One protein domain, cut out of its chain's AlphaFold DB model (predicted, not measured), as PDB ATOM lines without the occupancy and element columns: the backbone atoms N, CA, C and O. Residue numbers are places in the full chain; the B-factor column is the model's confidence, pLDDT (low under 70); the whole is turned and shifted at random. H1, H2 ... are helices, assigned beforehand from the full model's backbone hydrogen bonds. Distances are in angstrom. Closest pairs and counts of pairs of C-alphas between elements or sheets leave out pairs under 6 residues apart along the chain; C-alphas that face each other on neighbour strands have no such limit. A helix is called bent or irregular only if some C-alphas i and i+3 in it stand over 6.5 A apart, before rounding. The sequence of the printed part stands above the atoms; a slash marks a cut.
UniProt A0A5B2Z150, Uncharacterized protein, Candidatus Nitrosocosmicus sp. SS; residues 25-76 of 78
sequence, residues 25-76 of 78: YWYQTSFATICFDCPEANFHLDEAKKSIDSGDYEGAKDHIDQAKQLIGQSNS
ATOM      1  N   TYR A  25     259.936 278.982 243.713       47.62
ATOM      2  CA  TYR A  25     259.910 277.656 243.085       47.62
ATOM      3  C   TYR A  25     261.333 277.175 242.813       47.62
ATOM      4  O   TYR A  25     261.701 276.814 241.697       47.62
ATOM      5  N   TRP A  26     262.159 277.185 243.858       38.31
ATOM      6  CA  TRP A  26     263.383 276.402 243.872       38.31
ATOM      7  C   TRP A  26     262.938 274.975 244.138       38.31
ATOM      8  O   TRP A  26     262.910 274.503 245.272       38.31
ATOM      9  N   TYR A  27     262.498 274.304 243.077       49.75
ATOM     10  CA  TYR A  27     262.408 272.858 243.088       49.75
ATOM     11  C   TYR A  27     263.823 272.353 243.347       49.75
ATOM     12  O   TYR A  27     264.649 272.262 242.438       49.75
ATOM     13  N   GLN A  28     264.123 272.075 244.611       43.84
ATOM     14  CA  GLN A  28     265.280 271.294 244.987       43.84
ATOM     15  C   GLN A  28     265.009 269.885 244.458       43.84
ATOM     16  O   GLN A  28     264.404 269.049 245.126       43.84
ATOM     17  N   THR A  29     265.361 269.658 243.192       47.12
ATOM     18  CA  THR A  29     265.284 268.342 242.571       47.12
ATOM     19  C   THR A  29     266.394 267.495 243.176       47.12
ATOM     20  O   THR A  29     267.535 267.479 242.722       47.12
ATOM     21  N   SER A  30     266.083 266.837 244.287       54.12
ATOM     22  CA  SER A  30     266.942 265.812 244.858       54.12
ATOM     23  C   SER A  30     266.934 264.614 243.914       54.12
ATOM     24  O   SER A  30     265.997 263.820 243.916       54.12
ATOM     25  N   PHE A  31     267.971 264.480 243.089       54.84
ATOM     26  CA  PHE A  31     268.278 263.196 242.475       54.84
ATOM     27  C   PHE A  31     268.779 262.284 243.596       54.84
ATOM     28  O   PHE A  31     269.913 262.386 244.057       54.84
ATOM     29  N   ALA A  32     267.903 261.423 244.109       49.38
ATOM     30  CA  ALA A  32     268.373 260.265 244.844       49.38
ATOM     31  C   ALA A  32     269.092 259.378 243.821       49.38
ATOM     32  O   ALA A  32     268.452 258.794 242.947       49.38
ATOM     33  N   THR A  33     270.421 259.314 243.883       52.03
ATOM     34  CA  THR A  33     271.158 258.229 243.233       52.03
ATOM     35  C   THR A  33     270.765 256.950 243.961       52.03
ATOM     36  O   THR A  33     271.311 256.631 245.011       52.03
ATOM     37  N   ILE A  34     269.757 256.248 243.447       54.56
ATOM     38  CA  ILE A  34     269.391 254.919 243.936       54.56
ATOM     39  C   ILE A  34     270.474 253.979 243.407       54.56
ATOM     40  O   ILE A  34     270.464 253.585 242.242       54.56
ATOM     41  N   CYS A  35     271.467 253.687 244.243       57.94
ATOM     42  CA  CYS A  35     272.464 252.674 243.942       57.94
ATOM     43  C   CYS A  35     271.792 251.300 244.070       57.94
ATOM     44  O   CYS A  35     271.650 250.764 245.170       57.94
ATOM     45  N   PHE A  36     271.341 250.741 242.942       53.84
ATOM     46  CA  PHE A  36     270.723 249.411 242.900       53.84
ATOM     47  C   PHE A  36     271.673 248.303 243.404       53.84
ATOM     48  O   PHE A  36     271.194 247.296 243.915       53.84
ATOM     49  N   ASP A  37     272.990 248.546 243.377       61.56
ATOM     50  CA  ASP A  37     274.043 247.639 243.861       61.56
ATOM     51  C   ASP A  37     274.607 248.008 245.251       61.56
ATOM     52  O   ASP A  37     275.686 247.551 245.626       61.56
ATOM     53  N   CYS A  38     273.902 248.824 246.043       74.44
ATOM     54  CA  CYS A  38     274.317 249.177 247.405       74.44
ATOM     55  C   CYS A  38     273.366 248.533 248.433       74.44
ATOM     56  O   CYS A  38     272.484 249.218 248.959       74.44
ATOM     57  N   PRO A  39     273.518 247.227 248.742       81.44
ATOM     58  CA  PRO A  39     272.611 246.505 249.641       81.44
ATOM     59  C   PRO A  39     272.493 247.163 251.022       81.44
ATOM     60  O   PRO A  39     271.419 247.167 251.614       81.44
ATOM     61  N   GLU A  40     273.568 247.783 251.503       85.06
ATOM     62  CA  GLU A  40     273.598 248.487 252.786       85.06
ATOM     63  C   GLU A  40     272.836 249.824 252.746       85.06
ATOM     64  O   GLU A  40     272.097 250.151 253.671       85.06
ATOM     65  N   ALA A  41     272.915 250.568 251.635       87.00
ATOM     66  CA  ALA A  41     272.128 251.791 251.465       87.00
ATOM     67  C   ALA A  41     270.628 251.475 251.372       87.00
ATOM     68  O   ALA A  41     269.814 252.170 251.977       87.00
ATOM     69  N   ASN A  42     270.266 250.400 250.667       87.44
ATOM     70  CA  ASN A  42     268.878 249.944 250.573       87.44
ATOM     71  C   ASN A  42     268.338 249.477 251.930       87.44
ATOM     72  O   ASN A  42     267.218 249.834 252.282       87.44
ATOM     73  N   PHE A  43     269.149 248.767 252.723       91.75
ATOM     74  CA  PHE A  43     268.786 248.392 254.091       91.75
ATOM     75  C   PHE A  43     268.403 249.618 254.933       91.75
ATOM     76  O   PHE A  43     267.344 249.639 255.556       91.75
ATOM     77  N   HIS A  44     269.218 250.675 254.898       92.88
ATOM     78  CA  HIS A  44     268.910 251.902 255.627       92.88
ATOM     79  C   HIS A  44     267.648 252.610 255.111       92.88
ATOM     80  O   HIS A  44     266.881 253.142 255.907       92.88
ATOM     81  N   LEU A  45     267.373 252.590 253.805       92.38
ATOM     82  CA  LEU A  45     266.126 253.153 253.268       92.38
ATOM     83  C   LEU A  45     264.883 252.367 253.721       92.38
ATOM     84  O   LEU A  45     263.852 252.975 254.022       92.38
ATOM     85  N   ASP A  46     264.981 251.041 253.812       94.81
ATOM     86  CA  ASP A  46     263.894 250.192 254.304       94.81
ATOM     87  C   ASP A  46     263.611 250.431 255.795       94.81
ATOM     88  O   ASP A  46     262.447 250.535 256.194       94.81
ATOM     89  N   GLU A  47     264.652 250.578 256.619       95.62
ATOM     90  CA  GLU A  47     264.487 250.926 258.037       95.62
ATOM     91  C   GLU A  47     263.952 252.352 258.216       95.62
ATOM     92  O   GLU A  47     263.032 252.562 259.005       95.62
ATOM     93  N   ALA A  48     264.413 253.318 257.412       95.38
ATOM     94  CA  ALA A  48     263.863 254.672 257.432       95.38
ATOM     95  C   ALA A  48     262.351 254.683 257.163       95.38
ATOM     96  O   ALA A  48     261.602 255.403 257.827       95.38
ATOM     97  N   LYS A  49     261.884 253.857 256.219       95.44
ATOM     98  CA  LYS A  49     260.455 253.704 255.932       95.44
ATOM     99  C   LYS A  49     259.693 253.141 257.133       95.44
ATOM    100  O   LYS A  49     258.650 253.687 257.483       95.44
ATOM    101  N   LYS A  50     260.212 252.097 257.786       96.69
ATOM    102  CA  LYS A  50     259.584 251.525 258.992       96.69
ATOM    103  C   LYS A  50     259.483 252.553 260.116       96.69
ATOM    104  O   LYS A  50     258.428 252.650 260.736       96.69
ATOM    105  N   SER A  51     260.538 253.337 260.337       96.50
ATOM    106  CA  SER A  51     260.550 254.401 261.343       96.50
ATOM    107  C   SER A  51     259.512 255.489 261.041       96.50
ATOM    108  O   SER A  51     258.797 255.915 261.946       96.50
ATOM    109  N   ILE A  52     259.339 255.883 259.771       95.69
ATOM    110  CA  ILE A  52     258.252 256.792 259.355       95.69
ATOM    111  C   ILE A  52     256.883 256.177 259.662       95.69
ATOM    112  O   ILE A  52     256.036 256.848 260.255       95.69
ATOM    113  N   ASP A  53     256.678 254.908 259.305       96.69
ATOM    114  CA  ASP A  53     255.411 254.201 259.524       96.69
ATOM    115  C   ASP A  53     255.084 254.056 261.026       96.69
ATOM    116  O   ASP A  53     253.911 254.052 261.407       96.69
ATOM    117  N   SER A  54     256.100 253.988 261.896       96.50
ATOM    118  CA  SER A  54     255.937 253.968 263.357       96.50
ATOM    119  C   SER A  54     255.908 255.353 264.019       96.50
ATOM    120  O   SER A  54     255.702 255.433 265.231       96.50
ATOM    121  N   GLY A  55     256.111 256.439 263.266       97.06
ATOM    122  CA  GLY A  55     256.164 257.813 263.785       97.06
ATOM    123  C   GLY A  55     257.494 258.218 264.441       97.06
ATOM    124  O   GLY A  55     257.561 259.261 265.091       97.06
ATOM    125  N   ASP A  56     258.548 257.421 264.270       97.06
ATOM    126  CA  ASP A  56     259.913 257.717 264.708       97.06
ATOM    127  C   ASP A  56     260.664 258.515 263.629       97.06
ATOM    128  O   ASP A  56     261.435 257.993 262.823       97.06
ATOM    129  N   TYR A  57     260.405 259.819 263.574       94.56
ATOM    130  CA  TYR A  57     261.015 260.684 262.563       94.56
ATOM    131  C   TYR A  57     262.510 260.947 262.806       94.56
ATOM    132  O   TYR A  57     263.227 261.260 261.853       94.56
ATOM    133  N   GLU A  58     262.983 260.826 264.050       94.88
ATOM    134  CA  GLU A  58     264.407 260.970 264.379       94.88
ATOM    135  C   GLU A  58     265.191 259.751 263.884       94.88
ATOM    136  O   GLU A  58     266.145 259.924 263.121       94.88
ATOM    137  N   GLY A  59     264.726 258.530 264.177       92.19
ATOM    138  CA  GLY A  59     265.333 257.305 263.649       92.19
ATOM    139  C   GLY A  59     265.266 257.218 262.121       92.19
ATOM    140  O   GLY A  59     266.237 256.826 261.470       92.19
ATOM    141  N   ALA A  60     264.167 257.683 261.513       94.62
ATOM    142  CA  ALA A  60     264.065 257.768 260.057       94.62
ATOM    143  C   ALA A  60     265.132 258.691 259.446       94.62
ATOM    144  O   ALA A  60     265.727 258.366 258.416       94.62
ATOM    145  N   LYS A  61     265.384 259.841 260.080       94.06
ATOM    146  CA  LYS A  61     266.397 260.799 259.631       94.06
ATOM    147  C   LYS A  61     267.802 260.200 259.714       94.06
ATOM    148  O   LYS A  61     268.557 260.333 258.752       94.06
ATOM    149  N   ASP A  62     268.121 259.516 260.809       95.75
ATOM    150  CA  ASP A  62     269.425 258.877 261.001       95.75
ATOM    151  C   ASP A  62     269.701 257.832 259.912       95.75
ATOM    152  O   ASP A  62     270.764 257.842 259.283       95.75
ATOM    153  N   HIS A  63     268.715 256.987 259.609       95.31
ATOM    154  CA  HIS A  63     268.825 256.003 258.535       95.31
ATOM    155  C   HIS A  63     268.945 256.644 257.140       95.31
ATOM    156  O   HIS A  63     269.756 256.204 256.323       95.31
ATOM    157  N   ILE A  64     268.215 257.731 256.863       91.50
ATOM    158  CA  ILE A  64     268.357 258.483 255.604       91.50
ATOM    159  C   ILE A  64     269.766 259.076 255.463       91.50
ATOM    160  O   ILE A  64     270.346 259.037 254.374       91.50
ATOM    161  N   ASP A  65     270.337 259.622 256.537       90.62
ATOM    162  CA  ASP A  65     271.683 260.197 256.503       90.62
ATOM    163  C   ASP A  65     272.766 259.120 256.308       90.62
ATOM    164  O   ASP A  65     273.704 259.344 255.536       90.62
ATOM    165  N   GLN A  66     272.599 257.928 256.890       90.94
ATOM    166  CA  GLN A  66     273.464 256.768 256.627       90.94
ATOM    167  C   GLN A  66     273.386 256.312 255.162       90.94
ATOM    168  O   GLN A  66     274.420 256.169 254.502       90.94
ATOM    169  N   ALA A  67     272.179 256.176 254.603       89.94
ATOM    170  CA  ALA A  67     271.998 255.836 253.190       89.94
ATOM    171  C   ALA A  67     272.674 256.867 252.263       89.94
ATOM    172  O   ALA A  67     273.360 256.500 251.305       89.94
ATOM    173  N   LYS A  68     272.544 258.165 252.575       86.38
ATOM    174  CA  LYS A  68     273.196 259.255 251.827       86.38
ATOM    175  C   LYS A  68     274.720 259.164 251.864       86.38
ATOM    176  O   LYS A  68     275.351 259.417 250.837       86.38
ATOM    177  N   GLN A  69     275.314 258.816 253.007       86.25
ATOM    178  CA  GLN A  69     276.766 258.635 253.115       86.25
ATOM    179  C   GLN A  69     277.257 257.500 252.212       86.25
ATOM    180  O   GLN A  69     278.201 257.700 251.448       86.25
ATOM    181  N   LEU A  70     276.581 256.351 252.241       84.25
ATOM    182  CA  LEU A  70     276.944 255.179 251.438       84.25
ATOM    183  C   LEU A  70     276.833 255.459 249.930       84.25
ATOM    184  O   LEU A  70     277.734 255.128 249.157       84.25
ATOM    185  N   ILE A  71     275.773 256.153 249.511       78.25
ATOM    186  CA  ILE A  71     275.590 256.581 248.114       78.25
ATOM    187  C   ILE A  71     276.661 257.610 247.702       78.25
ATOM    188  O   ILE A  71     277.207 257.537 246.601       78.25
ATOM    189  N   GLY A  72     277.002 258.560 248.579       71.62
ATOM    190  CA  GLY A  72     278.048 259.556 248.320       71.62
ATOM    191  C   GLY A  72     279.452 258.950 248.200       71.62
ATOM    192  O   GLY A  72     280.248 259.390 247.366       71.62
ATOM    193  N   GLN A  73     279.746 257.907 248.980       59.00
ATOM    194  CA  GLN A  73     280.997 257.147 248.890       59.00
ATOM    195  C   GLN A  73     281.094 256.339 247.588       59.00
ATOM    196  O   GLN A  73     282.161 256.309 246.970       59.00
ATOM    197  N   SER A  74     279.983 255.769 247.104       53.25
ATOM    198  CA  SER A  74     279.933 255.096 245.795       53.25
ATOM    199  C   SER A  74     280.344 256.033 244.644       53.25
ATOM    200  O   SER A  74     281.084 255.622 243.755       53.25
ATOM    201  N   ASN A  75     279.983 257.321 244.713       51.72
ATOM    202  CA  ASN A  75     280.325 258.321 243.690       51.72
ATOM    203  C   ASN A  75     281.780 258.838 243.767       51.72
ATOM    204  O   ASN A  75     282.233 259.546 242.876       51.72
ATOM    205  N   SER A  76     282.512 258.512 244.837       50.59
ATOM    206  CA  SER A  76     283.906 258.945 245.043       50.59
ATOM    207  C   SER A  76     284.936 257.875 244.663       50.59
ATOM    208  O   SER A  76     286.136 258.110 244.792       50.59
TER     209      SER A  76
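What this domain is: This is residues 25 to 76 of the 78 residues of an uncharacterized protein of Candidatus Nitrosocosmicus sp. SS (UniProt A0A5B2Z150). Two helices, H1 and H2, fold back on each other side by side as a helical hairpin, with a long lead-in before H1 whose residues 25 to 31 stick out sideways near the end of the hairpin away from its turn. The printed part has 52 residues with two named helices, in the order H1, H2, and no named strand; its class is all helix. It is only just compact, close to loose, with a radius of gyration of the C-alphas of 11.9 A. The outline is flat, with spans of 34 by 32 by 15 A.

How they stand to each other: Residues 25 to 38 hold no named element, and of these residues 25 to 31 stand free. H1, residues 39 to 54, and H2, residues 57 to 74, touch, with 29 pairs of C-alphas within 8 A. Their closest C-alphas are those of Ala 48 and Ala 60, 4.1 A apart. Their lines stand at a shallow tilt of 16 degrees and they run opposite ways, a hairpin with centres 9.2 A apart. In H1 and H2 every O i to N i+4 pair is within hydrogen-bond range.

Where its parts are: The printed part begins with C-alpha 25 at (259.910, 277.656, 243.085). H1 runs from C-alpha 39 at (272.611, 246.505, 249.641) to C-alpha 54, a length of 22.8 A. H2 runs from C-alpha 57 to C-alpha 74 at (279.933, 255.096, 245.795), a length of 25.9 A. Neither helix is bent.

The domain as a whole: The two C-alphas farthest apart are those of Tyr 25 and Pro 39, at 34.3 A. The printed part has no cut, and the link from H1 to H2, 2 residues, is tight. The mean pLDDT of the printed part is 78.1, and residues 25 to 37 and 73 to 76 are under 70.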